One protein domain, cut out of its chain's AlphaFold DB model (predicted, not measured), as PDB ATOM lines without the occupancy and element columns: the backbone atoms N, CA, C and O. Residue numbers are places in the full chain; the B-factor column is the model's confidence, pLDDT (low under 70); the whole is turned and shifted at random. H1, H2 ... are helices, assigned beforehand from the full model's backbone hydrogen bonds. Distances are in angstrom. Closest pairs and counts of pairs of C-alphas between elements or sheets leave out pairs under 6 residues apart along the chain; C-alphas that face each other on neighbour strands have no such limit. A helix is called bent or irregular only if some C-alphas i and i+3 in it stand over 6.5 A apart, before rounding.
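This is residues 62 to 226 and 374 to 419 of the 419 residues of an uncharacterized protein of Schizopora paradoxa (UniProt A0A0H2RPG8). A long, slender up-and-down bundle of four helices, H1, H2, H3 and H5, is crossed aslant by a fifth long helix, H6, whose residues 374 to 382 stick out at one end and 412 to 415 at the other. H2 and H3 make a long hairpin that gives the bundle its length; the shorter H1 and H5 lie beside part of it, and the small H4 sits at the turn between H3 and H5. The printed part has 211 residues with six named helices, H1 to H6 in chain order, and no named strand: the class is all helix. The whole is loose, with a radius of gyration of the C-alphas of 22.2 A, and elongated, spanning 76 by 43 by 28 A.

H1, residues 62 to 86, begins at C-alpha 62 (-26.596, 85.900, 34.658) and is 36.1 A long. H2, residues 89 to 132, is 62.4 A long, with a kink of 34 degrees near residue 123; it is only just irregular, with C-alphas 125 and 128 6.7 A apart. H3, residues 138 to 179, is 61.8 A long. H4, residues 182 to 187, is short. H5, residues 189 to 221, is 47.1 A long and ends at C-alpha 221 (-14.923, 99.807, 22.957). H6, residues 374 to 415, is 59.6 A long and ends at C-alpha 415 (-23.526, 119.319, 12.654).

In the bundle, H1 touches residues 89 to 106 of H2 alone; the two form a helical hairpin at a shallow tilt of 16 degrees, with the C-alphas of Leu 83 and Ala 92 closest, 5.5 A apart. H2 and H3 form a second helical hairpin, also at 16 degrees, closest at the C-alphas of Ile 98 and Val 169, 6.2 A. Residues 163 to 177 of H3 touch residues 192 to 206 of H5, closest at the C-alphas of Thr 170 and Lys 199, 5.4 A. H5 touches H1 with its residues 190 to 205 alone, closest at the C-alphas of Ile 72 and Val 198, 5.2 A. H1 and H3 are apart, and so are H2 and H5. H4 is close to H5 but not clearly touching it, with the C-alphas of Arg 185 and Asp 192 5.8 A apart. Residues 386 to 396 of H6 touch residues 110 to 120 of H2 at a steep tilt of 57 degrees, closest at the C-alphas of Ser 117 and Cys 389, 4.6 A. H6 also touches H1, closest at the C-alphas of Ala 62 and Gly 391, 4.9 A, and H5, closest at those of Ser 217 and Ala 398, 5.5 A. H6 and H3 only just touch, with 3 pairs of C-alphas within 8 A, the closest being those of Ser 149 and Ala 400, 7.2 A. Every O i to N i+4 pair is within hydrogen-bond range in H1, H3, H4 and H5, against 37 of 40 in H2 and 37 of 38 in H6.

The C-alphas of Lys 187 and Pro 419, the two farthest apart, are 78.4 A from each other. Residues 227 to 373 are not printed, and C-alphas 226 and 374 are 49.7 A apart across the cut; the links that are printed whole are tight. The model's pLDDT is under 70 in 72 residues of the printed part, among them residues 209 to 226 and 374 to 419; its mean is 71.0 over the printed part and 36 over H6.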
ATOM      1  N   ALA A  62     -25.222  85.844  34.192       69.00
ATOM      2  CA  ALA A  62     -26.596  85.900  34.658       69.00
ATOM      3  C   ALA A  62     -26.991  84.694  35.525       69.00
ATOM      4  O   ALA A  62     -27.726  84.867  36.500       69.00
ATOM      5  N   LYS A  63     -26.481  83.492  35.208       72.81
ATOM      6  CA  LYS A  63     -26.641  82.300  36.063       72.81
ATOM      7  C   LYS A  63     -26.012  82.546  37.426       72.81
ATOM      8  O   LYS A  63     -26.655  82.281  38.438       72.81
ATOM      9  N   ASP A  64     -24.807  83.105  37.445       74.94
ATOM     10  CA  ASP A  64     -24.072  83.389  38.679       74.94
ATOM     11  C   ASP A  64     -24.790  84.439  39.540       74.94
ATOM     12  O   ASP A  64     -24.931  84.265  40.753       74.94
ATOM     13  N   VAL A  65     -25.319  85.501  38.918       78.12
ATOM     14  CA  VAL A  65     -26.113  86.533  39.605       78.12
ATOM     15  C   VAL A  65     -27.372  85.931  40.222       78.12
ATOM     16  O   VAL A  65     -27.650  86.168  41.395       78.12
ATOM     17  N   ALA A  66     -28.127  85.120  39.482       74.50
ATOM     18  CA  ALA A  66     -29.329  84.504  40.033       74.50
ATOM     19  C   ALA A  66     -29.020  83.476  41.126       74.50
ATOM     20  O   ALA A  66     -29.704  83.459  42.147       74.50
ATOM     21  N   GLY A  67     -27.962  82.674  40.960       75.06
ATOM     22  CA  GLY A  67     -27.468  81.785  42.011       75.06
ATOM     23  C   GLY A  67     -27.119  82.557  43.286       75.06
ATOM     24  O   GLY A  67     -27.503  82.154  44.383       75.06
ATOM     25  N   SER A  68     -26.484  83.724  43.135       80.88
ATOM     26  CA  SER A  68     -26.167  84.625  44.248       80.88
ATOM     27  C   SER A  68     -27.426  85.189  44.911       80.88
ATOM     28  O   SER A  68     -27.525  85.168  46.135       80.88
ATOM     29  N   LEU A  69     -28.422  85.633  44.135       81.75
ATOM     30  CA  LEU A  69     -29.705  86.117  44.665       81.75
ATOM     31  C   LEU A  69     -30.453  85.031  45.450       81.75
ATOM     32  O   LEU A  69     -30.974  85.305  46.530       81.75
ATOM     33  N   ILE A  70     -30.466  83.792  44.948       81.06
ATOM     34  CA  ILE A  70     -31.048  82.644  45.657       81.06
ATOM     35  C   ILE A  70     -30.306  82.411  46.977       81.06
ATOM     36  O   ILE A  70     -30.944  82.281  48.022       81.06
ATOM     37  N   GLY A  71     -28.969  82.409  46.950       82.50
ATOM     38  CA  GLY A  71     -28.141  82.249  48.147       82.50
ATOM     39  C   GLY A  71     -28.429  83.310  49.212       82.50
ATOM     40  O   GLY A  71     -28.686  82.969  50.365       82.50
ATOM     41  N   ILE A  72     -28.478  84.586  48.814       87.38
ATOM     42  CA  ILE A  72     -28.799  85.708  49.707       87.38
ATOM     43  C   ILE A  72     -30.199  85.536  50.308       87.38
ATOM     44  O   ILE A  72     -30.365  85.669  51.521       87.38
ATOM     45  N   ASN A  73     -31.200  85.200  49.490       89.19
ATOM     46  CA  ASN A  73     -32.567  84.997  49.962       89.19
ATOM     47  C   ASN A  73     -32.658  83.849  50.984       89.19
ATOM     48  O   ASN A  73     -33.305  83.995  52.020       89.19
ATOM     49  N   MET A  74     -31.965  82.733  50.741       88.31
ATOM     50  CA  MET A  74     -31.902  81.621  51.695       88.31
ATOM     51  C   MET A  74     -31.226  82.025  53.009       88.31
ATOM     52  O   MET A  74     -31.708  81.657  54.080       88.31
ATOM     53  N   SER A  75     -30.155  82.822  52.958       93.00
ATOM     54  CA  SER A  75     -29.527  83.367  54.165       93.00
ATOM     55  C   SER A  75     -30.458  84.317  54.924       93.00
ATOM     56  O   SER A  75     -30.516  84.247  56.151       93.00
ATOM     57  N   ILE A  76     -31.243  85.147  54.226       93.31
ATOM     58  CA  ILE A  76     -32.252  86.012  54.856       93.31
ATOM     59  C   ILE A  76     -33.294  85.191  55.609       93.31
ATOM     60  O   ILE A  76     -33.570  85.480  56.774       93.31
ATOM     61  N   LEU A  77     -33.836  84.154  54.966       92.69
ATOM     62  CA  LEU A  77     -34.806  83.254  55.587       92.69
ATOM     63  C   LEU A  77     -34.203  82.533  56.795       92.69
ATOM     64  O   LEU A  77     -34.831  82.490  57.848       92.69
ATOM     65  N   SER A  78     -32.965  82.044  56.678       94.38
ATOM     66  CA  SER A  78     -32.266  81.375  57.778       94.38
ATOM     67  C   SER A  78     -32.101  82.277  59.002       94.38
ATOM     68  O   SER A  78     -32.287  81.810  60.126       94.38
ATOM     69  N   VAL A  79     -31.755  83.554  58.811       95.62
ATOM     70  CA  VAL A  79     -31.638  84.510  59.921       95.62
ATOM     71  C   VAL A  79     -33.009  84.808  60.524       95.62
ATOM     72  O   VAL A  79     -33.133  84.803  61.746       95.62
ATOM     73  N   SER A  80     -34.047  84.985  59.698       95.06
ATOM     74  CA  SER A  80     -35.421  85.186  60.178       95.06
ATOM     75  C   SER A  80     -35.887  84.024  61.057       95.06
ATOM     76  O   SER A  80     -36.355  84.248  62.169       95.06
ATOM     77  N   THR A  81     -35.699  82.779  60.607       94.06
ATOM     78  CA  THR A  81     -36.058  81.580  61.381       94.06
ATOM     79  C   THR A  81     -35.278  81.501  62.691       94.06
ATOM     80  O   THR A  81     -35.865  81.230  63.741       94.06
ATOM     81  N   ALA A  82     -33.972  81.778  62.656       93.62
ATOM     82  CA  ALA A  82     -33.144  81.777  63.856       93.62
ATOM     83  C   ALA A  82     -33.602  82.846  64.863       93.62
ATOM     84  O   ALA A  82     -33.715  82.553  66.054       93.62
ATOM     85  N   LEU A  83     -33.942  84.051  64.396       93.06
ATOM     86  CA  LEU A  83     -34.450  85.133  65.241       93.06
ATOM     87  C   LEU A  83     -35.780  84.765  65.901       93.06
ATOM     88  O   LEU A  83     -35.881  84.879  67.122       93.06
ATOM     89  N   THR A  84     -36.742  84.230  65.145       91.69
ATOM     90  CA  THR A  84     -38.020  83.755  65.700       91.69
ATOM     91  C   THR A  84     -37.811  82.672  66.759       91.69
ATOM     92  O   THR A  84     -38.403  82.736  67.830       91.69
ATOM     93  N   SER A  85     -36.908  81.712  66.523       91.00
ATOM     94  CA  SER A  85     -36.622  80.647  67.499       91.00
ATOM     95  C   SER A  85     -35.911  81.135  68.771       91.00
ATOM     96  O   SER A  85     -35.952  80.468  69.801       91.00
ATOM     97  N   SER A  86     -35.251  82.294  68.708       89.00
ATOM     98  CA  SER A  86     -34.439  82.832  69.806       89.00
ATOM     99  C   SER A  86     -35.216  83.687  70.815       89.00
ATOM    100  O   SER A  86     -34.652  84.040  71.854       89.00
ATOM    101  N   GLY A  87     -36.474  84.039  70.509       87.69
ATOM    102  CA  GLY A  87     -37.317  84.919  71.332       87.69
ATOM    103  C   GLY A  87     -36.870  86.387  71.362       87.69
ATOM    104  O   GLY A  87     -37.273  87.138  72.247       87.69
ATOM    105  N   LEU A  88     -36.010  86.812  70.429       88.06
ATOM    106  CA  LEU A  88     -35.479  88.177  70.349       88.06
ATOM    107  C   LEU A  88     -36.400  89.099  69.529       88.06
ATOM    108  O   LEU A  88     -35.989  89.619  68.494       88.06
ATOM    109  N   GLU A  89     -37.637  89.315  69.982       87.06
ATOM    110  CA  GLU A  89     -38.689  90.009  69.208       87.06
ATOM    111  C   GLU A  89     -38.283  91.398  68.687       87.06
ATOM    112  O   GLU A  89     -38.454  91.694  67.506       87.06
ATOM    113  N   ALA A  90     -37.659  92.235  69.523       84.00
ATOM    114  CA  ALA A  90     -37.232  93.578  69.109       84.00
ATOM    115  C   ALA A  90     -36.192  93.550  67.969       84.00
ATOM    116  O   ALA A  90     -36.211  94.388  67.072       84.00
ATOM    117  N   VAL A  91     -35.299  92.558  67.984       88.06
ATOM    118  CA  VAL A  91     -34.271  92.356  66.951       88.06
ATOM    119  C   VAL A  91     -34.873  91.684  65.711       88.06
ATOM    120  O   VAL A  91     -34.452  91.952  64.585       88.06
ATOM    121  N   ALA A  92     -35.868  90.818  65.905       91.44
ATOM    122  CA  ALA A  92     -36.606  90.176  64.827       91.44
ATOM    123  C   ALA A  92     -37.380  91.197  63.980       91.44
ATOM    124  O   ALA A  92     -37.419  91.048  62.760       91.44
ATOM    125  N   GLU A  93     -37.928  92.252  64.594       91.69
ATOM    126  CA  GLU A  93     -38.600  93.348  63.882       91.69
ATOM    127  C   GLU A  93     -37.649  94.098  62.939       91.69
ATOM    128  O   GLU A  93     -37.937  94.250  61.751       91.69
ATOM    129  N   ASP A  94     -36.467  94.484  63.435       91.75
ATOM    130  CA  ASP A  94     -35.434  95.135  62.619       91.75
ATOM    131  C   ASP A  94     -35.057  94.276  61.401       91.75
ATOM    132  O   ASP A  94     -34.936  94.772  60.276       91.75
ATOM    133  N   TRP A  95     -34.883  92.969  61.613       96.25
ATOM    134  CA  TRP A  95     -34.557  92.045  60.532       96.25
ATOM    135  C   TRP A  95     -35.714  91.857  59.549       96.25
ATOM    136  O   TRP A  95     -35.486  91.747  58.343       96.25
ATOM    137  N   ARG A  96     -36.963  91.849  60.030       95.94
ATOM    138  CA  ARG A  96     -38.154  91.722  59.183       95.94
ATOM    139  C   ARG A  96     -38.243  92.872  58.185       95.94
ATOM    140  O   ARG A  96     -38.448  92.604  57.001       95.94
ATOM    141  N   ALA A  97     -37.992  94.104  58.632       95.31
ATOM    142  CA  ALA A  97     -37.949  95.280  57.766       95.31
ATOM    143  C   ALA A  97     -36.848  95.173  56.691       95.31
ATOM    144  O   ALA A  97     -37.090  95.444  55.515       95.31
ATOM    145  N   ILE A  98     -35.650  94.705  57.065       96.50
ATOM    146  CA  ILE A  98     -34.548  94.443  56.119       96.50
ATOM    147  C   ILE A  98     -34.955  93.388  55.084       96.50
ATOM    148  O   ILE A  98     -34.742  93.570  53.883       96.50
ATOM    149  N   ALA A  99     -35.542  92.281  55.542       96.31
ATOM    150  CA  ALA A  99     -35.962  91.176  54.691       96.31
ATOM    151  C   ALA A  99     -37.076  91.585  53.719       96.31
ATOM    152  O   ALA A  99     -37.115  91.099  52.589       96.31
ATOM    153  N   GLU A 100     -37.995  92.448  54.149       96.81
ATOM    154  CA  GLU A 100     -39.072  92.970  53.312       96.81
ATOM    155  C   GLU A 100     -38.555  93.914  52.232       96.81
ATOM    156  O   GLU A 100     -38.872  93.715  51.058       96.81
ATOM    157  N   GLU A 101     -37.678  94.853  52.589       95.62
ATOM    158  CA  GLU A 101     -37.051  95.752  51.619       95.62
ATOM    159  C   GLU A 101     -36.220  94.972  50.587       95.62
ATOM    160  O   GLU A 101     -36.323  95.218  49.384       95.62
ATOM    161  N   TYR A 102     -35.458  93.961  51.023       94.12
ATOM    162  CA  TYR A 102     -34.743  93.081  50.096       94.12
ATOM    163  C   TYR A 102     -35.698  92.321  49.165       94.12
ATOM    164  O   TYR A 102     -35.456  92.256  47.960       94.12
ATOM    165  N   ARG A 103     -36.801  91.761  49.686       92.44
ATOM    166  CA  ARG A 103     -37.803  91.050  48.870       92.44
ATOM    167  C   ARG A 103     -38.456  91.969  47.839       92.44
ATOM    168  O   ARG A 103     -38.631  91.548  46.694       92.44
ATOM    169  N   ARG A 104     -38.769  93.213  48.215       95.88
ATOM    170  CA  ARG A 104     -39.285  94.241  47.300       95.88
ATOM    171  C   ARG A 104     -38.297  94.493  46.157       95.88
ATOM    172  O   ARG A 104     -38.665  94.354  44.991       95.88
ATOM    173  N   LEU A 105     -37.032  94.760  46.484       89.56
ATOM    174  CA  LEU A 105     -35.966  94.999  45.502       89.56
ATOM    175  C   LEU A 105     -35.685  93.778  44.615       89.56
ATOM    176  O   LEU A 105     -35.432  93.923  43.419       89.56
ATOM    177  N   LEU A 106     -35.768  92.563  45.163       87.38
ATOM    178  CA  LEU A 106     -35.659  91.324  44.392       87.38
ATOM    179  C   LEU A 106     -36.802  91.202  43.372       87.38
ATOM    180  O   LEU A 106     -36.568  90.813  42.227       87.38
ATOM    181  N   GLY A 107     -38.028  91.559  43.765       81.69
ATOM    182  CA  GLY A 107     -39.179  91.634  42.863       81.69
ATOM    183  C   GLY A 107     -38.964  92.634  41.726       81.69
ATOM    184  O   GLY A 107     -39.156  92.292  40.559       81.69
ATOM    185  N   GLU A 108     -38.481  93.835  42.045       86.38
ATOM    186  CA  GLU A 108     -38.149  94.868  41.053       86.38
ATOM    187  C   GLU A 108     -37.037  94.420  40.104       86.38
ATOM    188  O   GLU A 108     -37.160  94.577  38.889       86.38
ATOM    189  N   THR A 109     -35.996  93.776  40.634       82.06
ATOM    190  CA  THR A 109     -34.894  93.206  39.845       82.06
ATOM    191  C   THR A 109     -35.413  92.167  38.851       82.06
ATOM    192  O   THR A 109     -35.080  92.220  37.667       82.06
ATOM    193  N   ARG A 110     -36.280  91.248  39.297       79.88
ATOM    194  CA  ARG A 110     -36.911  90.235  38.430       79.88
ATOM    195  C   ARG A 110     -37.794  90.871  37.355       79.88
ATOM    196  O   ARG A 110     -37.781  90.427  36.208       79.88
ATOM    197  N   GLN A 111     -38.536  91.921  37.697       81.75
ATOM    198  CA  GLN A 111     -39.367  92.630  36.728       81.75
ATOM    199  C   GLN A 111     -38.515  93.343  35.670       81.75
ATOM    200  O   GLN A 111     -38.808  93.221  34.481       81.75
ATOM    201  N   GLN A 112     -37.439  94.033  36.065       80.00
ATOM    202  CA  GLN A 112     -36.502  94.640  35.110       80.00
ATOM    203  C   GLN A 112     -35.833  93.582  34.227       80.00
ATOM    204  O   GLN A 112     -35.737  93.774  33.015       80.00
ATOM    205  N   ALA A 113     -35.467  92.433  34.804       72.06
ATOM    206  CA  ALA A 113     -34.919  91.299  34.064       72.06
ATOM    207  C   ALA A 113     -35.842  90.835  32.929       72.06
ATOM    208  O   ALA A 113     -35.424  90.682  31.781       72.06
ATOM    209  N   ARG A 114     -37.128  90.655  33.247       76.56
ATOM    210  CA  ARG A 114     -38.152  90.282  32.270       76.56
ATOM    211  C   ARG A 114     -38.337  91.362  31.203       76.56
ATOM    212  O   ARG A 114     -38.377  91.042  30.017       76.56
ATOM    213  N   LEU A 115     -38.463  92.626  31.614       77.75
ATOM    214  CA  LEU A 115     -38.697  93.740  30.691       77.75
ATOM    215  C   LEU A 115     -37.585  93.868  29.659       77.75
ATOM    216  O   LEU A 115     -37.872  94.109  28.491       77.75
ATOM    217  N   ALA A 116     -36.338  93.697  30.073       69.50
ATOM    218  CA  ALA A 116     -35.236  93.907  29.159       69.50
ATOM    219  C   ALA A 116     -34.833  92.653  28.369       69.50
ATOM    220  O   ALA A 116     -34.241  92.796  27.307       69.50
ATOM    221  N   SER A 117     -35.288  91.452  28.745       69.69
ATOM    222  CA  SER A 117     -35.356  90.355  27.765       69.69
ATOM    223  C   SER A 117     -36.377  90.613  26.665       69.69
ATOM    224  O   SER A 117     -36.067  90.390  25.496       69.69
ATOM    225  N   SER A 118     -37.552  91.149  27.014       73.94
ATOM    226  CA  SER A 118     -38.523  91.577  26.002       73.94
ATOM    227  C   SER A 118     -37.913  92.624  25.073       73.94
ATOM    228  O   SER A 118     -38.037  92.485  23.865       73.94
ATOM    229  N   ASP A 119     -37.191  93.620  25.603       73.06
ATOM    230  CA  ASP A 119     -36.542  94.628  24.751       73.06
ATOM    231  C   ASP A 119     -35.472  94.037  23.829       73.06
ATOM    232  O   ASP A 119     -35.272  94.558  22.735       73.06
ATOM    233  N   VAL A 120     -34.772  92.985  24.264       66.38
ATOM    234  CA  VAL A 120     -33.790  92.295  23.421       66.38
ATOM    235  C   VAL A 120     -34.487  91.556  22.286       66.38
ATOM    236  O   VAL A 120     -34.028  91.652  21.150       66.38
ATOM    237  N   SER A 121     -35.599  90.869  22.557       70.62
ATOM    238  CA  SER A 121     -36.415  90.265  21.494       70.62
ATOM    239  C   SER A 121     -36.934  91.344  20.545       70.62
ATOM    240  O   SER A 121     -36.686  91.275  19.348       70.62
ATOM    241  N   ASP A 122     -37.532  92.417  21.076       72.62
ATOM    242  CA  ASP A 122     -38.024  93.552  20.285       72.62
ATOM    243  C   ASP A 122     -36.907  94.152  19.418       72.62
ATOM    244  O   ASP A 122     -37.123  94.514  18.258       72.62
ATOM    245  N   PHE A 123     -35.690  94.247  19.961       70.25
ATOM    246  CA  PHE A 123     -34.538  94.715  19.213       70.25
ATOM    247  C   PHE A 123     -34.190  93.780  18.058       70.25
ATOM    248  O   PHE A 123     -34.040  94.243  16.932       70.25
ATOM    249  N   LEU A 124     -34.031  92.485  18.329       69.62
ATOM    250  CA  LEU A 124     -33.568  91.510  17.343       69.62
ATOM    251  C   LEU A 124     -34.618  91.226  16.265       69.62
ATOM    252  O   LEU A 124     -34.263  91.111  15.092       69.62
ATOM    253  N   ASP A 125     -35.884  91.153  16.658       72.56
ATOM    254  CA  ASP A 125     -36.975  90.673  15.811       72.56
ATOM    255  C   ASP A 125     -37.679  91.812  15.070       72.56
ATOM    256  O   ASP A 125     -38.195  91.611  13.973       72.56
ATOM    257  N   THR A 126     -37.690  93.021  15.644       80.12
ATOM    258  CA  THR A 126     -38.425  94.163  15.078       80.12
ATOM    259  C   THR A 126     -37.493  95.310  14.713       80.12
ATOM    260  O   THR A 126     -37.444  95.739  13.559       80.12
ATOM    261  N   PHE A 127     -36.715  95.809  15.676       71.88
ATOM    262  CA  PHE A 127     -35.965  97.049  15.493       71.88
ATOM    263  C   PHE A 127     -34.776  96.892  14.536       71.88
ATOM    264  O   PHE A 127     -34.589  97.702  13.630       71.88
ATOM    265  N   TYR A 128     -33.979  95.838  14.689       71.44
ATOM    266  CA  TYR A 128     -32.813  95.573  13.851       71.44
ATOM    267  C   TYR A 128     -33.196  95.281  12.386       71.44
ATOM    268  O   TYR A 128     -32.593  95.888  11.494       71.44
ATOM    269  N   PRO A 129     -34.219  94.451  12.086       73.44
ATOM    270  CA  PRO A 129     -34.739  94.303  10.728       73.44
ATOM    271  C   PRO A 129     -35.242  95.622  10.140       73.44
ATOM    272  O   PRO A 129     -34.865  95.965   9.020       73.44
ATOM    273  N   TYR A 130     -35.995  96.411  10.916       75.00
ATOM    274  CA  TYR A 130     -36.444  97.744  10.506       75.00
ATOM    275  C   TYR A 130     -35.267  98.652  10.115       75.00
ATOM    276  O   TYR A 130     -35.297  99.312   9.075       75.00
ATOM    277  N   LEU A 131     -34.171  98.644  10.881       66.50
ATOM    278  CA  LEU A 131     -32.973  99.420  10.549       66.50
ATOM    279  C   LEU A 131     -32.312  98.983   9.237       66.50
ATOM    280  O   LEU A 131     -31.734  99.832   8.554       66.50
ATOM    281  N   ARG A 132     -32.435  97.711   8.850       70.19
ATOM    282  CA  ARG A 132     -31.881  97.170   7.598       70.19
ATOM    283  C   ARG A 132     -32.770  97.382   6.374       70.19
ATOM    284  O   ARG A 132     -32.251  97.333   5.262       70.19
ATOM    285  N   ASP A 133     -34.064  97.614   6.564       76.00
ATOM    286  CA  ASP A 133     -35.014  97.816   5.466       76.00
ATOM    287  C   ASP A 133     -34.695  99.088   4.653       76.00
ATOM    288  O   ASP A 133     -34.461 100.150   5.209       76.00
ATOM    289  N   SER A 134     -34.667  99.045   3.327       78.81
ATOM    290  CA  SER A 134     -34.415 100.246   2.517       78.81
ATOM    291  C   SER A 134     -35.663 101.098   2.253       78.81
ATOM    292  O   SER A 134     -35.541 102.133   1.602       78.81
ATOM    293  N   SER A 135     -36.848 100.669   2.706       87.31
ATOM    294  CA  SER A 135     -38.130 101.321   2.397       87.31
ATOM    295  C   SER A 135     -38.277 102.729   2.995       87.31
ATOM    296  O   SER A 135     -38.823 103.623   2.349       87.31
ATOM    297  N   GLU A 136     -37.758 102.954   4.206       83.38
ATOM    298  CA  GLU A 136     -37.875 104.228   4.915       83.38
ATOM    299  C   GLU A 136     -36.630 105.115   4.816       83.38
ATOM    300  O   GLU A 136     -35.485 104.657   4.776       83.38
ATOM    301  N   SER A 137     -36.855 106.433   4.871       81.25
ATOM    302  CA  SER A 137     -35.773 107.416   4.873       81.25
ATOM    303  C   SER A 137     -34.891 107.329   6.129       81.25
ATOM    304  O   SER A 137     -35.350 107.063   7.244       81.25
ATOM    305  N   ILE A 138     -33.611 107.672   5.965       72.12
ATOM    306  CA  ILE A 138     -32.621 107.724   7.056       72.12
ATOM    307  C   ILE A 138     -33.059 108.673   8.187       72.12
ATOM    308  O   ILE A 138     -32.777 108.412   9.358       72.12
ATOM    309  N   ALA A 139     -33.761 109.764   7.861       75.06
ATOM    310  CA  ALA A 139     -34.227 110.738   8.846       75.06
ATOM    311  C   ALA A 139     -35.258 110.133   9.815       75.06
ATOM    312  O   ALA A 139     -35.153 110.330  11.028       75.06
ATOM    313  N   ILE A 140     -36.208 109.343   9.301       77.19
ATOM    314  CA  ILE A 140     -37.222 108.669  10.126       77.19
ATOM    315  C   ILE A 140     -36.553 107.619  11.017       77.19
ATOM    316  O   ILE A 140     -36.761 107.620  12.231       77.19
ATOM    317  N   LYS A 141     -35.648 106.814  10.454       66.69
ATOM    318  CA  LYS A 141     -34.878 105.822  11.216       66.69
ATOM    319  C   LYS A 141     -34.051 106.445  12.332       66.69
ATOM    320  O   LYS A 141     -34.054 105.949  13.452       66.69
ATOM    321  N   SER A 142     -33.395 107.571  12.061       64.94
ATOM    322  CA  SER A 142     -32.619 108.302  13.070       64.94
ATOM    323  C   SER A 142     -33.504 108.783  14.224       64.94
ATOM    324  O   SER A 142     -33.116 108.689  15.389       64.94
ATOM    325  N   ARG A 143     -34.727 109.243  13.925       76.81
ATOM    326  CA  ARG A 143     -35.715 109.598  14.953       76.81
ATOM    327  C   ARG A 143     -36.118 108.383  15.791       76.81
ATOM    328  O   ARG A 143     -36.136 108.492  17.015       76.81
ATOM    329  N   GLN A 144     -36.381 107.238  15.163       76.56
ATOM    330  CA  GLN A 144     -36.734 106.002  15.873       76.56
ATOM    331  C   GLN A 144     -35.598 105.494  16.767       76.56
ATOM    332  O   GLN A 144     -35.832 105.111  17.909       76.56
ATOM    333  N   ILE A 145     -34.352 105.582  16.303       75.19
ATOM    334  CA  ILE A 145     -33.167 105.264  17.106       75.19
ATOM    335  C   ILE A 145     -33.067 106.145  18.348       75.19
ATOM    336  O   ILE A 145     -32.774 105.640  19.434       75.19
ATOM    337  N   ASN A 146     -33.320 107.446  18.218       72.62
ATOM    338  CA  ASN A 146     -33.287 108.349  19.364       72.62
ATOM    339  C   ASN A 146     -34.395 108.023  20.374       72.62
ATOM    340  O   ASN A 146     -34.131 108.014  21.574       72.62
ATOM    341  N   LEU A 147     -35.606 107.706  19.903       79.19
ATOM    342  CA  LEU A 147     -36.711 107.276  20.767       79.19
ATOM    343  C   LEU A 147     -36.371 105.977  21.502       79.19
ATOM    344  O   LEU A 147     -36.500 105.905  22.725       79.19
ATOM    345  N   TYR A 148     -35.864 104.987  20.770       73.38
ATOM    346  CA  TYR A 148     -35.444 103.711  21.332       73.38
ATOM    347  C   TYR A 148     -34.321 103.899  22.366       73.38
ATOM    348  O   TYR A 148     -34.403 103.386  23.478       73.38
ATOM    349  N   SER A 149     -33.323 104.735  22.065       72.25
ATOM    350  CA  SER A 149     -32.226 105.057  22.989       72.25
ATOM    351  C   SER A 149     -32.710 105.753  24.265       72.25
ATOM    352  O   SER A 149     -32.197 105.478  25.348       72.25
ATOM    353  N   SER A 150     -33.694 106.650  24.164       76.81
ATOM    354  CA  SER A 150     -34.295 107.302  25.333       76.81
ATOM    355  C   SER A 150     -35.047 106.306  26.221       76.81
ATOM    356  O   SER A 150     -34.877 106.350  27.436       76.81
ATOM    357  N   LYS A 151     -35.783 105.350  25.630       78.81
ATOM    358  CA  LYS A 151     -36.444 104.257  26.371       78.81
ATOM    359  C   LYS A 151     -35.437 103.432  27.184       78.81
ATOM    360  O   LYS A 151     -35.722 103.050  28.313       78.81
ATOM    361  N   LEU A 152     -34.252 103.163  26.631       72.75
ATOM    362  CA  LEU A 152     -33.211 102.409  27.341       72.75
ATOM    363  C   LEU A 152     -32.589 103.190  28.498       72.75
ATOM    364  O   LEU A 152     -32.289 102.596  29.529       72.75
ATOM    365  N   LYS A 153     -32.423 104.510  28.356       74.62
ATOM    366  CA  LYS A 153     -31.919 105.355  29.450       74.62
ATOM    367  C   LYS A 153     -32.849 105.341  30.656       74.62
ATOM    368  O   LYS A 153     -32.377 105.138  31.764       74.62
ATOM    369  N   GLU A 154     -34.158 105.455  30.439       78.38
ATOM    370  CA  GLU A 154     -35.144 105.371  31.529       78.38
ATOM    371  C   GLU A 154     -35.032 104.034  32.291       78.38
ATOM    372  O   GLU A 154     -35.193 103.958  33.509       78.38
ATOM    373  N   LYS A 155     -34.719 102.945  31.579       74.69
ATOM    374  CA  LYS A 155     -34.503 101.626  32.191       74.69
ATOM    375  C   LYS A 155     -33.190 101.549  32.962       74.69
ATOM    376  O   LYS A 155     -33.152 100.913  34.013       74.69
ATOM    377  N   GLN A 156     -32.144 102.211  32.472       75.81
ATOM    378  CA  GLN A 156     -30.883 102.346  33.197       75.81
ATOM    379  C   GLN A 156     -31.094 103.059  34.539       75.81
ATOM    380  O   GLN A 156     -30.664 102.547  35.568       75.81
ATOM    381  N   GLU A 157     -31.827 104.173  34.544       78.38
ATOM    382  CA  GLU A 157     -32.143 104.930  35.763       78.38
ATOM    383  C   GLU A 157     -32.885 104.054  36.788       78.38
ATOM    384  O   GLU A 157     -32.556 104.044  37.973       78.38
ATOM    385  N   LYS A 158     -33.834 103.220  36.340       79.50
ATOM    386  CA  LYS A 158     -34.512 102.251  37.222       79.50
ATOM    387  C   LYS A 158     -33.553 101.211  37.809       79.50
ATOM    388  O   LYS A 158     -33.701 100.844  38.973       79.50
ATOM    389  N   ALA A 159     -32.580 100.731  37.037       77.38
ATOM    390  CA  ALA A 159     -31.570  99.793  37.532       77.38
ATOM    391  C   ALA A 159     -30.619 100.441  38.559       77.38
ATOM    392  O   ALA A 159     -30.231  99.802  39.542       77.38
ATOM    393  N   GLU A 160     -30.288 101.719  38.373       81.25
ATOM    394  CA  GLU A 160     -29.505 102.510  39.328       81.25
ATOM    395  C   GLU A 160     -30.255 102.652  40.664       81.25
ATOM    396  O   GLU A 160     -29.691 102.338  41.712       81.25
ATOM    397  N   LEU A 161     -31.558 102.960  40.636       85.25
ATOM    398  CA  LEU A 161     -32.397 103.028  41.844       85.25
ATOM    399  C   LEU A 161     -32.460 101.700  42.618       85.25
ATOM    400  O   LEU A 161     -32.436 101.694  43.854       85.25
ATOM    401  N   ILE A 162     -32.516 100.564  41.914       84.00
ATOM    402  CA  ILE A 162     -32.461  99.231  42.541       84.00
ATOM    403  C   ILE A 162     -31.103  99.023  43.221       84.00
ATOM    404  O   ILE A 162     -31.044  98.556  44.361       84.00
ATOM    405  N   THR A 163     -30.015  99.401  42.548       84.56
ATOM    406  CA  THR A 163     -28.648  99.287  43.080       84.56
ATOM    407  C   THR A 163     -28.479 100.121  44.350       84.56
ATOM    408  O   THR A 163     -27.969  99.628  45.356       84.56
ATOM    409  N   GLU A 164     -28.981 101.356  44.354       87.94
ATOM    410  CA  GLU A 164     -29.021 102.203  45.548       87.94
ATOM    411  C   GLU A 164     -29.860 101.585  46.675       87.94
ATOM    412  O   GLU A 164     -29.469 101.630  47.842       87.94
ATOM    413  N   GLY A 165     -30.995 100.964  46.343       90.00
ATOM    414  CA  GLY A 165     -31.805 100.213  47.301       90.00
ATOM    415  C   GLY A 165     -31.031  99.074  47.964       90.00
ATOM    416  O   GLY A 165     -31.051  98.940  49.188       90.00
ATOM    417  N   LEU A 166     -30.283  98.292  47.185       88.69
ATOM    418  CA  LEU A 166     -29.450  97.204  47.705       88.69
ATOM    419  C   LEU A 166     -28.312  97.721  48.606       88.69
ATOM    420  O   LEU A 166     -27.992  97.100  49.627       88.69
ATOM    421  N   LEU A 167     -27.739  98.889  48.295       92.12
ATOM    422  CA  LEU A 167     -26.789  99.566  49.185       92.12
ATOM    423  C   LEU A 167     -27.447  99.971  50.513       92.12
ATOM    424  O   LEU A 167     -26.866  99.739  51.575       92.12
ATOM    425  N   ARG A 168     -28.680 100.496  50.485       95.50
ATOM    426  CA  ARG A 168     -29.437 100.807  51.712       95.50
ATOM    427  C   ARG A 168     -29.713  99.560  52.553       95.50
ATOM    428  O   ARG A 168     -29.531  99.608  53.766       95.50
ATOM    429  N   VAL A 169     -30.079  98.435  51.933       95.62
ATOM    430  CA  VAL A 169     -30.235  97.146  52.636       95.62
ATOM    431  C   VAL A 169     -28.932  96.747  53.326       95.62
ATOM    432  O   VAL A 169     -28.933  96.396  54.503       95.62
ATOM    433  N   THR A 170     -27.805  96.866  52.624       95.94
ATOM    434  CA  THR A 170     -26.473  96.564  53.170       95.94
ATOM    435  C   THR A 170     -26.152  97.420  54.399       95.94
ATOM    436  O   THR A 170     -25.681  96.894  55.408       95.94
ATOM    437  N   HIS A 171     -26.453  98.718  54.342       95.81
ATOM    438  CA  HIS A 171     -26.285  99.652  55.460       95.81
ATOM    439  C   HIS A 171     -27.204  99.328  56.645       95.81
ATOM    440  O   HIS A 171     -26.796  99.367  57.805       95.81
ATOM    441  N   ASN A 172     -28.450  98.937  56.377       96.00
ATOM    442  CA  ASN A 172     -29.377  98.528  57.430       96.00
ATOM    443  C   ASN A 172     -28.929  97.228  58.113       96.00
ATOM    444  O   ASN A 172     -29.071  97.109  59.329       96.00
ATOM    445  N   ILE A 173     -28.321  96.292  57.373       96.25
ATOM    446  CA  ILE A 173     -27.698  95.095  57.958       96.25
ATOM    447  C   ILE A 173     -26.498  95.471  58.836       96.25
ATOM    448  O   ILE A 173     -26.309  94.878  59.895       96.25
ATOM    449  N   GLU A 174     -25.695  96.463  58.443       95.06
ATOM    450  CA  GLU A 174     -24.605  96.981  59.284       95.06
ATOM    451  C   GLU A 174     -25.142  97.523  60.617       95.06
ATOM    452  O   GLU A 174     -24.703  97.075  61.677       95.06
ATOM    453  N   ARG A 175     -26.179  98.368  60.577       94.12
ATOM    454  CA  ARG A 175     -26.855  98.877  61.784       94.12
ATOM    455  C   ARG A 175     -27.503  97.779  62.624       94.12
ATOM    456  O   ARG A 175     -27.528  97.865  63.850       94.12
ATOM    457  N   PHE A 176     -28.076  96.765  61.979       94.81
ATOM    458  CA  PHE A 176     -28.605  95.587  62.663       94.81
ATOM    459  C   PHE A 176     -27.490  94.874  63.427       94.81
ATOM    460  O   PHE A 176     -27.632  94.626  64.619       94.81
ATOM    461  N   LEU A 177     -26.353  94.612  62.776       93.31
ATOM    462  CA  LEU A 177     -25.208  93.960  63.405       93.31
ATOM    463  C   LEU A 177     -24.670  94.782  64.579       93.31
ATOM    464  O   LEU A 177     -24.369  94.202  65.616       93.31
ATOM    465  N   GLU A 178     -24.572  96.106  64.460       91.00
ATOM    466  CA  GLU A 178     -24.150  97.001  65.552       91.00
ATOM    467  C   GLU A 178     -25.062  96.905  66.780       91.00
ATOM    468  O   GLU A 178     -24.565  96.774  67.900       91.00
ATOM    469  N   ARG A 179     -26.384  96.893  66.569       88.12
ATOM    470  CA  ARG A 179     -27.384  96.717  67.637       88.12
ATOM    471  C   ARG A 179     -27.423  95.287  68.178       88.12
ATOM    472  O   ARG A 179     -27.742  95.073  69.349       88.12
ATOM    473  N   PHE A 180     -27.048  94.305  67.360       90.69
ATOM    474  CA  PHE A 180     -26.901  92.915  67.765       90.69
ATOM    475  C   PHE A 180     -25.674  92.762  68.674       90.69
ATOM    476  O   PHE A 180     -24.548  92.539  68.219       90.69
ATOM    477  N   SER A 181     -25.905  92.954  69.978       83.56
ATOM    478  CA  SER A 181     -24.866  93.072  71.008       83.56
ATOM    479  C   SER A 181     -23.825  91.947  70.966       83.56
ATOM    480  O   SER A 181     -24.101  90.816  70.562       83.56
ATOM    481  N   ALA A 182     -22.616  92.225  71.463       81.00
ATOM    482  CA  ALA A 182     -21.545  91.228  71.525       81.00
ATOM    483  C   ALA A 182     -21.947  89.957  72.305       81.00
ATOM    484  O   ALA A 182     -21.519  88.858  71.952       81.00
ATOM    485  N   ALA A 183     -22.800  90.090  73.327       73.56
ATOM    486  CA  ALA A 183     -23.353  88.957  74.065       73.56
ATOM    487  C   ALA A 183     -24.305  88.115  73.194       73.56
ATOM    488  O   ALA A 183     -24.196  86.888  73.182       73.56
ATOM    489  N   HIS A 184     -25.175  88.756  72.404       87.25
ATOM    490  CA  HIS A 184     -26.043  88.058  71.452       87.25
ATOM    491  C   HIS A 184     -25.247  87.374  70.338       87.25
ATOM    492  O   HIS A 184     -25.542  86.230  70.015       87.25
ATOM    493  N   ARG A 185     -24.189  88.008  69.816       87.75
ATOM    494  CA  ARG A 185     -23.304  87.400  68.803       87.75
ATOM    495  C   ARG A 185     -22.661  86.103  69.289       87.75
ATOM    496  O   ARG A 185     -22.588  85.143  68.533       87.75
ATOM    497  N   ARG A 186     -22.222  86.061  70.553       86.69
ATOM    498  CA  ARG A 186     -21.651  84.847  71.161       86.69
ATOM    499  C   ARG A 186     -22.700  83.757  71.369       86.69
ATOM    500  O   ARG A 186     -22.406  82.590  71.144       86.69
ATOM    501  N   LYS A 187     -23.909  84.134  71.797       90.94
ATOM    502  CA  LYS A 187     -25.003  83.192  72.073       90.94
ATOM    503  C   LYS A 187     -25.664  82.652  70.798       90.94
ATOM    504  O   LYS A 187     -26.107  81.510  70.784       90.94
ATOM    505  N   TYR A 188     -25.709  83.454  69.736       91.94
ATOM    506  CA  TYR A 188     -26.405  83.149  68.486       91.94
ATOM    507  C   TYR A 188     -25.504  83.392  67.259       91.94
ATOM    508  O   TYR A 188     -25.763  84.293  66.451       91.94
ATOM    509  N   PRO A 189     -24.438  82.590  67.083       91.62
ATOM    510  CA  PRO A 189     -23.473  82.778  65.999       91.62
ATOM    511  C   PRO A 189     -24.082  82.580  64.602       91.62
ATOM    512  O   PRO A 189     -23.605  83.174  63.638       91.62
ATOM    513  N   SER A 190     -25.156  81.792  64.478       91.25
ATOM    514  CA  SER A 190     -25.874  81.592  63.213       91.25
ATOM    515  C   SER A 190     -26.556  82.868  62.703       91.25
ATOM    516  O   SER A 190     -26.587  83.091  61.495       91.25
ATOM    517  N   ILE A 191     -27.048  83.730  63.603       93.75
ATOM    518  CA  ILE A 191     -27.660  85.020  63.250       93.75
ATOM    519  C   ILE A 191     -26.588  86.003  62.764       93.75
ATOM    520  O   ILE A 191     -26.737  86.578  61.689       93.75
ATOM    521  N   ASP A 192     -25.485  86.164  63.510       93.38
ATOM    522  CA  ASP A 192     -24.381  87.058  63.114       93.38
ATOM    523  C   ASP A 192     -23.728  86.594  61.801       93.38
ATOM    524  O   ASP A 192     -23.581  87.384  60.865       93.38
ATOM    525  N   GLY A 193     -23.408  85.299  61.695       92.56
ATOM    526  CA  GLY A 193     -22.828  84.707  60.490       92.56
ATOM    527  C   GLY A 193     -23.752  84.826  59.278       92.56
ATOM    528  O   GLY A 193     -23.311  85.252  58.210       92.56
ATOM    529  N   GLY A 194     -25.045  84.531  59.451       93.94
ATOM    530  CA  GLY A 194     -26.047  84.674  58.398       93.94
ATOM    531  C   GLY A 194     -26.203  86.123  57.933       93.94
ATOM    532  O   GLY A 194     -26.154  86.390  56.735       93.94
ATOM    533  N   ALA A 195     -26.293  87.082  58.857       95.12
ATOM    534  CA  ALA A 195     -26.410  88.498  58.513       95.12
ATOM    535  C   ALA A 195     -25.167  89.029  57.773       95.12
ATOM    536  O   ALA A 195     -25.291  89.754  56.782       95.12
ATOM    537  N   ARG A 196     -23.957  88.619  58.182       95.38
ATOM    538  CA  ARG A 196     -22.718  88.940  57.451       95.38
ATOM    539  C   ARG A 196     -22.680  88.308  56.063       95.38
ATOM    540  O   ARG A 196     -22.230  88.968  55.128       95.38
ATOM    541  N   ALA A 197     -23.159  87.073  55.920       93.12
ATOM    542  CA  ALA A 197     -23.241  86.400  54.628       93.12
ATOM    543  C   ALA A 197     -24.192  87.136  53.671       93.12
ATOM    544  O   ALA A 197     -23.804  87.413  52.538       93.12
ATOM    545  N   VAL A 198     -25.376  87.553  54.142       94.00
ATOM    546  CA  VAL A 198     -26.316  88.388  53.366       94.00
ATOM    547  C   VAL A 198     -25.632  89.677  52.913       94.00
ATOM    548  O   VAL A 198     -25.607  89.981  51.721       94.00
ATOM    549  N   LYS A 199     -25.015  90.409  53.847       96.12
ATOM    550  CA  LYS A 199     -24.289  91.652  53.561       96.12
ATOM    551  C   LYS A 199     -23.199  91.450  52.502       96.12
ATOM    552  O   LYS A 199     -23.113  92.224  51.553       96.12
ATOM    553  N   SER A 200     -22.359  90.429  52.673       93.94
ATOM    554  CA  SER A 200     -21.273  90.115  51.742       93.94
ATOM    555  C   SER A 200     -21.803  89.714  50.369       93.94
ATOM    556  O   SER A 200     -21.243  90.135  49.362       93.94
ATOM    557  N   GLY A 201     -22.887  88.937  50.320       91.06
ATOM    558  CA  GLY A 201     -23.530  88.534  49.075       91.06
ATOM    559  C   GLY A 201     -24.073  89.730  48.297       91.06
ATOM    560  O   GLY A 201     -23.828  89.836  47.100       91.06
ATOM    561  N   ILE A 202     -24.741  90.674  48.973       90.06
ATOM    562  CA  ILE A 202     -25.245  91.896  48.328       90.06
ATOM    563  C   ILE A 202     -24.087  92.762  47.813       90.06
ATOM    564  O   ILE A 202     -24.124  93.187  46.659       90.06
ATOM    565  N   LYS A 203     -23.032  92.984  48.615       90.94
ATOM    566  CA  LYS A 203     -21.843  93.739  48.165       90.94
ATOM    567  C   LYS A 203     -21.182  93.081  46.950       90.94
ATOM    568  O   LYS A 203     -20.942  93.761  45.957       90.94
ATOM    569  N   GLY A 204     -20.977  91.764  46.996       85.38
ATOM    570  CA  GLY A 204     -20.403  91.008  45.882       85.38
ATOM    571  C   GLY A 204     -21.242  91.100  44.606       85.38
ATOM    572  O   GLY A 204     -20.687  91.219  43.518       85.38
ATOM    573  N   LEU A 205     -22.572  91.124  44.722       83.31
ATOM    574  CA  LEU A 205     -23.470  91.285  43.577       83.31
ATOM    575  C   LEU A 205     -23.344  92.675  42.932       83.31
ATOM    576  O   LEU A 205     -23.304  92.785  41.706       83.31
ATOM    577  N   ILE A 206     -23.233  93.728  43.744       80.94
ATOM    578  CA  ILE A 206     -23.036  95.105  43.266       80.94
ATOM    579  C   ILE A 206     -21.668  95.252  42.585       80.94
ATOM    580  O   ILE A 206     -21.568  95.815  41.496       80.94
ATOM    581  N   GLU A 207     -20.611  94.716  43.194       78.94
ATOM    582  CA  GLU A 207     -19.262  94.732  42.618       78.94
ATOM    583  C   GLU A 207     -19.203  93.952  41.300       78.94
ATOM    584  O   GLU A 207     -18.657  94.448  40.311       78.94
ATOM    585  N   ALA A 208     -19.834  92.774  41.251       71.25
ATOM    586  CA  ALA A 208     -19.965  91.993  40.030       71.25
ATOM    587  C   ALA A 208     -20.685  92.792  38.938       71.25
ATOM    588  O   ALA A 208     -20.204  92.831  37.811       71.25
ATOM    589  N   HIS A 209     -21.775  93.498  39.254       67.62
ATOM    590  CA  HIS A 209     -22.472  94.351  38.285       67.62
ATOM    591  C   HIS A 209     -21.549  95.425  37.678       67.62
ATOM    592  O   HIS A 209     -21.516  95.598  36.458       67.62
ATOM    593  N   ILE A 210     -20.739  96.098  38.503       63.12
ATOM    594  CA  ILE A 210     -19.775  97.112  38.043       63.12
ATOM    595  C   ILE A 210     -18.714  96.491  37.126       63.12
ATOM    596  O   ILE A 210     -18.385  97.056  36.080       63.12
ATOM    597  N   LEU A 211     -18.168  95.335  37.511       60.06
ATOM    598  CA  LEU A 211     -17.168  94.617  36.717       60.06
ATOM    599  C   LEU A 211     -17.748  94.140  35.387       60.06
ATOM    600  O   LEU A 211     -17.110  94.290  34.349       60.06
ATOM    601  N   ILE A 212     -18.982  93.638  35.395       61.25
ATOM    602  CA  ILE A 212     -19.673  93.219  34.180       61.25
ATOM    603  C   ILE A 212     -19.880  94.407  33.241       61.25
ATOM    604  O   ILE A 212     -19.550  94.294  32.066       61.25
ATOM    605  N   GLY A 213     -20.341  95.557  33.738       58.09
ATOM    606  CA  GLY A 213     -20.466  96.761  32.913       58.09
ATOM    607  C   GLY A 213     -19.145  97.156  32.238       58.09
ATOM    608  O   GLY A 213     -19.121  97.429  31.038       58.09
ATOM    609  N   LYS A 214     -18.032  97.105  32.984       57.56
ATOM    610  CA  LYS A 214     -16.686  97.403  32.466       57.56
ATOM    611  C   LYS A 214     -16.197  96.387  31.443       57.56
ATOM    612  O   LYS A 214     -15.648  96.787  30.421       57.56
ATOM    613  N   ASP A 215     -16.390  95.096  31.693       56.56
ATOM    614  CA  ASP A 215     -15.947  94.043  30.779       56.56
ATOM    615  C   ASP A 215     -16.669  94.140  29.445       56.56
ATOM    616  O   ASP A 215     -16.044  93.988  28.400       56.56
ATOM    617  N   ILE A 216     -17.972  94.422  29.454       55.53
ATOM    618  CA  ILE A 216     -18.713  94.494  28.202       55.53
ATOM    619  C   ILE A 216     -18.437  95.805  27.469       55.53
ATOM    620  O   ILE A 216     -18.255  95.758  26.259       55.53
ATOM    621  N   SER A 217     -18.307  96.939  28.171       51.38
ATOM    622  CA  SER A 217     -17.754  98.160  27.559       51.38
ATOM    623  C   SER A 217     -16.391  97.858  26.940       51.38
ATOM    624  O   SER A 217     -16.200  98.109  25.771       51.38
ATOM    625  N   THR A 218     -15.491  97.143  27.615       53.97
ATOM    626  CA  THR A 218     -14.175  96.791  27.050       53.97
ATOM    627  C   THR A 218     -14.258  95.848  25.837       53.97
ATOM    628  O   THR A 218     -13.492  96.004  24.883       53.97
ATOM    629  N   ILE A 219     -15.177  94.872  25.852       48.81
ATOM    630  CA  ILE A 219     -15.446  93.964  24.720       48.81
ATOM    631  C   ILE A 219     -15.938  94.751  23.497       48.81
ATOM    632  O   ILE A 219     -15.669  94.342  22.364       48.81
ATOM    633  N   LEU A 220     -16.631  95.867  23.710       50.16
ATOM    634  CA  LEU A 220     -17.217  96.675  22.649       50.16
ATOM    635  C   LEU A 220     -16.321  97.858  22.217       50.16
ATOM    636  O   LEU A 220     -16.172  98.054  21.010       50.16
ATOM    637  N   ASP A 221     -15.641  98.532  23.151       47.06
ATOM    638  CA  ASP A 221     -14.923  99.807  22.957       47.06
ATOM    639  C   ASP A 221     -13.596  99.638  22.196       47.06
ATOM    640  O   ASP A 221     -13.174 100.548  21.486       47.06
ATOM    641  N   ASN A 222     -12.882  98.506  22.320       40.56
ATOM    642  CA  ASN A 222     -11.430  98.550  22.058       40.56
ATOM    643  C   ASN A 222     -10.867  97.904  20.783       40.56
ATOM    644  O   ASN A 222      -9.792  98.316  20.358       40.56
ATOM    645  N   ALA A 223     -11.494  96.919  20.136       42.84
ATOM    646  CA  ALA A 223     -10.856  96.286  18.956       42.84
ATOM    647  C   ALA A 223     -11.726  95.289  18.179       42.84
ATOM    648  O   ALA A 223     -11.271  94.713  17.187       42.84
ATOM    649  N   MET A 224     -12.938  94.989  18.649       43.00
ATOM    650  CA  MET A 224     -13.664  93.802  18.186       43.00
ATOM    651  C   MET A 224     -14.563  94.071  16.976       43.00
ATOM    652  O   MET A 224     -14.822  93.137  16.219       43.00
ATOM    653  N   PHE A 225     -14.931  95.336  16.731       44.66
ATOM    654  CA  PHE A 225     -15.762  95.775  15.603       44.66
ATOM    655  C   PHE A 225     -15.101  96.814  14.662       44.66
ATOM    656  O   PHE A 225     -15.773  97.743  14.207       44.66
ATOM    657  N   PRO A 226     -13.815  96.676  14.269       43.31
ATOM    658  CA  PRO A 226     -13.163  97.607  13.340       43.31
ATOM    659  C   PRO A 226     -13.881  97.647  11.987       43.31
ATOM    660  O   PRO A 226     -13.887  98.670  11.302       43.31
ATOM    661  N   ILE A 374     -44.980  71.271  42.702       34.78
ATOM    662  CA  ILE A 374     -45.174  71.828  41.357       34.78
ATOM    663  C   ILE A 374     -44.798  73.318  41.338       34.78
ATOM    664  O   ILE A 374     -44.145  73.766  40.392       34.78
ATOM    665  N   ASP A 375     -45.093  74.061  42.407       33.25
ATOM    666  CA  ASP A 375     -44.695  75.467  42.547       33.25
ATOM    667  C   ASP A 375     -43.178  75.641  42.703       33.25
ATOM    668  O   ASP A 375     -42.592  76.543  42.099       33.25
ATOM    669  N   GLY A 376     -42.499  74.726  43.404       31.56
ATOM    670  CA  GLY A 376     -41.035  74.718  43.491       31.56
ATOM    671  C   GLY A 376     -40.341  74.463  42.145       31.56
ATOM    672  O   GLY A 376     -39.306  75.066  41.849       31.56
ATOM    673  N   ILE A 377     -40.920  73.610  41.292       30.75
ATOM    674  CA  ILE A 377     -40.385  73.307  39.954       30.75
ATOM    675  C   ILE A 377     -40.701  74.443  38.968       30.75
ATOM    676  O   ILE A 377     -39.810  74.867  38.228       30.75
ATOM    677  N   ARG A 378     -41.916  75.012  38.996       31.48
ATOM    678  CA  ARG A 378     -42.270  76.204  38.199       31.48
ATOM    679  C   ARG A 378     -41.425  77.419  38.575       31.48
ATOM    680  O   ARG A 378     -40.956  78.119  37.681       31.48
ATOM    681  N   SER A 379     -41.156  77.626  39.865       33.12
ATOM    682  CA  SER A 379     -40.281  78.704  40.334       33.12
ATOM    683  C   SER A 379     -38.859  78.562  39.781       33.12
ATOM    684  O   SER A 379     -38.295  79.546  39.314       33.12
ATOM    685  N   ARG A 380     -38.298  77.345  39.744       30.64
ATOM    686  CA  ARG A 380     -36.949  77.102  39.198       30.64
ATOM    687  C   ARG A 380     -36.869  77.260  37.677       30.64
ATOM    688  O   ARG A 380     -35.869  77.768  37.177       30.64
ATOM    689  N   TYR A 381     -37.912  76.879  36.935       30.64
ATOM    690  CA  TYR A 381     -37.977  77.104  35.482       30.64
ATOM    691  C   TYR A 381     -38.140  78.589  35.122       30.64
ATOM    692  O   TYR A 381     -37.505  79.060  34.178       30.64
ATOM    693  N   CYS A 382     -38.923  79.345  35.898       31.98
ATOM    694  CA  CYS A 382     -39.015  80.800  35.763       31.98
ATOM    695  C   CYS A 382     -37.696  81.501  36.120       31.98
ATOM    696  O   CYS A 382     -37.326  82.475  35.470       31.98
ATOM    697  N   GLU A 383     -36.950  80.996  37.105       32.91
ATOM    698  CA  GLU A 383     -35.626  81.524  37.455       32.91
ATOM    699  C   GLU A 383     -34.587  81.226  36.366       32.91
ATOM    700  O   GLU A 383     -33.831  82.116  35.991       32.91
ATOM    701  N   LEU A 384     -34.607  80.031  35.765       30.50
ATOM    702  CA  LEU A 384     -33.758  79.674  34.621       30.50
ATOM    703  C   LEU A 384     -34.061  80.490  33.357       30.50
ATOM    704  O   LEU A 384     -33.128  80.859  32.641       30.50
ATOM    705  N   SER A 385     -35.327  80.823  33.092       29.48
ATOM    706  CA  SER A 385     -35.660  81.709  31.971       29.48
ATOM    707  C   SER A 385     -35.252  83.158  32.265       29.48
ATOM    708  O   SER A 385     -34.617  83.782  31.416       29.48
ATOM    709  N   ALA A 386     -35.482  83.659  33.487       30.73
ATOM    710  CA  ALA A 386     -35.061  84.992  33.930       30.73
ATOM    711  C   ALA A 386     -33.531  85.175  33.912       30.73
ATOM    712  O   ALA A 386     -33.027  86.266  33.656       30.73
ATOM    713  N   ILE A 387     -32.786  84.095  34.119       34.31
ATOM    714  CA  ILE A 387     -31.334  84.031  33.974       34.31
ATOM    715  C   ILE A 387     -30.898  84.198  32.512       34.31
ATOM    716  O   ILE A 387     -30.026  85.011  32.210       34.31
ATOM    717  N   CYS A 388     -31.511  83.475  31.574       32.91
ATOM    718  CA  CYS A 388     -31.228  83.674  30.149       32.91
ATOM    719  C   CYS A 388     -31.595  85.100  29.696       32.91
ATOM    720  O   CYS A 388     -30.870  85.706  28.904       32.91
ATOM    721  N   CYS A 389     -32.656  85.658  30.282       36.94
ATOM    722  CA  CYS A 389     -33.109  87.030  30.088       36.94
ATOM    723  C   CYS A 389     -32.091  88.075  30.589       36.94
ATOM    724  O   CYS A 389     -31.805  89.035  29.879       36.94
ATOM    725  N   LEU A 390     -31.495  87.875  31.773       37.03
ATOM    726  CA  LEU A 390     -30.503  88.786  32.372       37.03
ATOM    727  C   LEU A 390     -29.182  88.833  31.584       37.03
ATOM    728  O   LEU A 390     -28.539  89.880  31.499       37.03
ATOM    729  N   GLY A 391     -28.774  87.713  30.981       32.91
ATOM    730  CA  GLY A 391     -27.561  87.649  30.159       32.91
ATOM    731  C   GLY A 391     -27.711  88.421  28.848       32.91
ATOM    732  O   GLY A 391     -26.814  89.151  28.431       32.91
ATOM    733  N   GLN A 392     -28.887  88.334  28.231       38.97
ATOM    734  CA  GLN A 392     -29.255  89.146  27.068       38.97
ATOM    735  C   GLN A 392     -29.325  90.647  27.401       38.97
ATOM    736  O   GLN A 392     -28.989  91.498  26.583       38.97
ATOM    737  N   LEU A 393     -29.695  90.968  28.633       39.28
ATOM    738  CA  LEU A 393     -29.816  92.315  29.185       39.28
ATOM    739  C   LEU A 393     -28.481  93.049  29.314       39.28
ATOM    740  O   LEU A 393     -28.329  94.188  28.875       39.28
ATOM    741  N   LEU A 394     -27.496  92.371  29.899       37.03
ATOM    742  CA  LEU A 394     -26.152  92.911  30.087       37.03
ATOM    743  C   LEU A 394     -25.456  93.104  28.729       37.03
ATOM    744  O   LEU A 394     -24.786  94.113  28.519       37.03
ATOM    745  N   PHE A 395     -25.709  92.202  27.771       36.69
ATOM    746  CA  PHE A 395     -25.270  92.337  26.375       36.69
ATOM    747  C   PHE A 395     -25.792  93.634  25.755       36.69
ATOM    748  O   PHE A 395     -25.064  94.357  25.076       36.69
ATOM    749  N   PHE A 396     -27.052  93.947  26.037       42.34
ATOM    750  CA  PHE A 396     -27.735  95.083  25.458       42.34
ATOM    751  C   PHE A 396     -27.356  96.417  26.088       42.34
ATOM    752  O   PHE A 396     -27.178  97.396  25.371       42.34
ATOM    753  N   PHE A 397     -27.176  96.471  27.411       37.78
ATOM    754  CA  PHE A 397     -26.728  97.691  28.085       37.78
ATOM    755  C   PHE A 397     -25.382  98.167  27.559       37.78
ATOM    756  O   PHE A 397     -25.181  99.354  27.302       37.78
ATOM    757  N   ALA A 398     -24.478  97.232  27.322       37.03
ATOM    758  CA  ALA A 398     -23.190  97.559  26.760       37.03
ATOM    759  C   ALA A 398     -23.294  97.947  25.279       37.03
ATOM    760  O   ALA A 398     -22.736  98.965  24.876       37.03
ATOM    761  N   PHE A 399     -24.096  97.217  24.492       35.16
ATOM    762  CA  PHE A 399     -24.364  97.566  23.097       35.16
ATOM    763  C   PHE A 399     -24.982  98.969  22.967       35.16
ATOM    764  O   PHE A 399     -24.560  99.752  22.124       35.16
ATOM    765  N   ALA A 400     -25.923  99.340  23.836       34.94
ATOM    766  CA  ALA A 400     -26.591 100.640  23.843       34.94
ATOM    767  C   ALA A 400     -25.678 101.794  24.293       34.94
ATOM    768  O   ALA A 400     -25.774 102.903  23.759       34.94
ATOM    769  N   THR A 401     -24.778 101.543  25.250       36.47
ATOM    770  CA  THR A 401     -23.810 102.543  25.732       36.47
ATOM    771  C   THR A 401     -22.821 102.926  24.629       36.47
ATOM    772  O   THR A 401     -22.509 104.100  24.454       36.47
ATOM    773  N   GLU A 402     -22.436 101.959  23.807       39.50
ATOM    774  CA  GLU A 402     -21.544 102.099  22.647       39.50
ATOM    775  C   GLU A 402     -22.249 102.668  21.421       39.50
ATOM    776  O   GLU A 402     -21.756 103.573  20.743       39.50
ATOM    777  N   TYR A 403     -23.487 102.233  21.190       40.41
ATOM    778  CA  TYR A 403     -24.327 102.782  20.136       40.41
ATOM    779  C   TYR A 403     -24.619 104.272  20.375       40.41
ATOM    780  O   TYR A 403     -24.708 105.047  19.429       40.41
ATOM    781  N   LYS A 404     -24.664 104.734  21.633       39.00
ATOM    782  CA  LYS A 404     -24.716 106.165  21.986       39.00
ATOM    783  C   LYS A 404     -23.457 106.927  21.544       39.00
ATOM    784  O   LYS A 404     -23.586 108.083  21.136       39.00
ATOM    785  N   TYR A 405     -22.269 106.321  21.598       38.53
ATOM    786  CA  TYR A 405     -21.030 106.920  21.081       38.53
ATOM    787  C   TYR A 405     -20.991 106.920  19.549       38.53
ATOM    788  O   TYR A 405     -20.638 107.943  18.954       38.53
ATOM    789  N   PHE A 406     -21.462 105.845  18.914       36.62
ATOM    790  CA  PHE A 406     -21.650 105.746  17.462       36.62
ATOM    791  C   PHE A 406     -22.657 106.783  16.924       36.62
ATOM    792  O   PHE A 406     -22.396 107.505  15.963       36.62
ATOM    793  N   LEU A 407     -23.794 106.957  17.596       39.06
ATOM    794  CA  LEU A 407     -24.796 107.957  17.225       39.06
ATOM    795  C   LEU A 407     -24.329 109.383  17.517       39.06
ATOM    796  O   LEU A 407     -24.607 110.284  16.730       39.06
ATOM    797  N   ARG A 408     -23.577 109.612  18.603       39.78
ATOM    798  CA  ARG A 408     -22.936 110.912  18.859       39.78
ATOM    799  C   ARG A 408     -21.958 111.287  17.753       39.78
ATOM    800  O   ARG A 408     -21.940 112.447  17.358       39.78
ATOM    801  N   SER A 409     -21.189 110.335  17.235       37.19
ATOM    802  CA  SER A 409     -20.270 110.587  16.121       37.19
ATOM    803  C   SER A 409     -21.019 110.857  14.808       37.19
ATOM    804  O   SER A 409     -20.623 111.761  14.074       37.19
ATOM    805  N   ILE A 410     -22.172 110.219  14.572       37.66
ATOM    806  CA  ILE A 410     -23.080 110.563  13.458       37.66
ATOM    807  C   ILE A 410     -23.691 111.969  13.620       37.66
ATOM    808  O   ILE A 410     -23.775 112.721  12.652       37.66
ATOM    809  N   VAL A 411     -24.089 112.367  14.832       37.94
ATOM    810  CA  VAL A 411     -24.670 113.698  15.103       37.94
ATOM    811  C   VAL A 411     -23.624 114.813  14.994       37.94
ATOM    812  O   VAL A 411     -23.914 115.869  14.434       37.94
ATOM    813  N   VAL A 412     -22.400 114.590  15.484       40.75
ATOM    814  CA  VAL A 412     -21.270 115.520  15.297       40.75
ATOM    815  C   VAL A 412     -20.957 115.679  13.805       40.75
ATOM    816  O   VAL A 412     -20.807 116.803  13.335       40.75
ATOM    817  N   PHE A 413     -20.984 114.580  13.049       36.53
ATOM    818  CA  PHE A 413     -20.823 114.573  11.595       36.53
ATOM    819  C   PHE A 413     -21.947 115.317  10.839       36.53
ATOM    820  O   PHE A 413     -21.700 115.968   9.822       36.53
ATOM    821  N   GLN A 414     -23.187 115.279  11.334       38.81
ATOM    822  CA  GLN A 414     -24.296 116.042  10.751       38.81
ATOM    823  C   GLN A 414     -24.240 117.537  11.095       38.81
ATOM    824  O   GLN A 414     -24.587 118.362  10.253       38.81
ATOM    825  N   LYS A 415     -23.747 117.910  12.286       40.22
ATOM    826  CA  LYS A 415     -23.526 119.319  12.654       40.22
ATOM    827  C   LYS A 415     -22.425 119.985  11.828       40.22
ATOM    828  O   LYS A 415     -22.560 121.157  11.512       40.22
ATOM    829  N   SER A 416     -21.401 119.243  11.406       36.06
ATOM    830  CA  SER A 416     -20.373 119.741  10.475       36.06
ATOM    831  C   SER A 416     -20.862 119.934   9.027       36.06
ATOM    832  O   SER A 416     -20.063 120.276   8.161       36.06
ATOM    833  N   ARG A 417     -22.151 119.685   8.744       35.75
ATOM    834  CA  ARG A 417     -22.781 119.806   7.416       35.75
ATOM    835  C   ARG A 417     -23.876 120.870   7.316       35.75
ATOM    836  O   ARG A 417     -24.422 121.039   6.228       35.75
ATOM    837  N   ALA A 418     -24.227 121.545   8.406       34.44
ATOM    838  CA  ALA A 418     -25.100 122.708   8.314       34.44
ATOM    839  C   ALA A 418     -24.260 123.903   7.809       34.44
ATOM    840  O   ALA A 418     -23.195 124.125   8.388       34.44
ATOM    841  N   PRO A 419     -24.663 124.597   6.727       41.09
ATOM    842  CA  PRO A 419     -24.021 125.846   6.318       41.09
ATOM    843  C   PRO A 419     -24.137 126.933   7.391       41.09
ATOM    844  O   PRO A 419     -25.127 126.902   8.164       41.09
TER     845      PRO A 419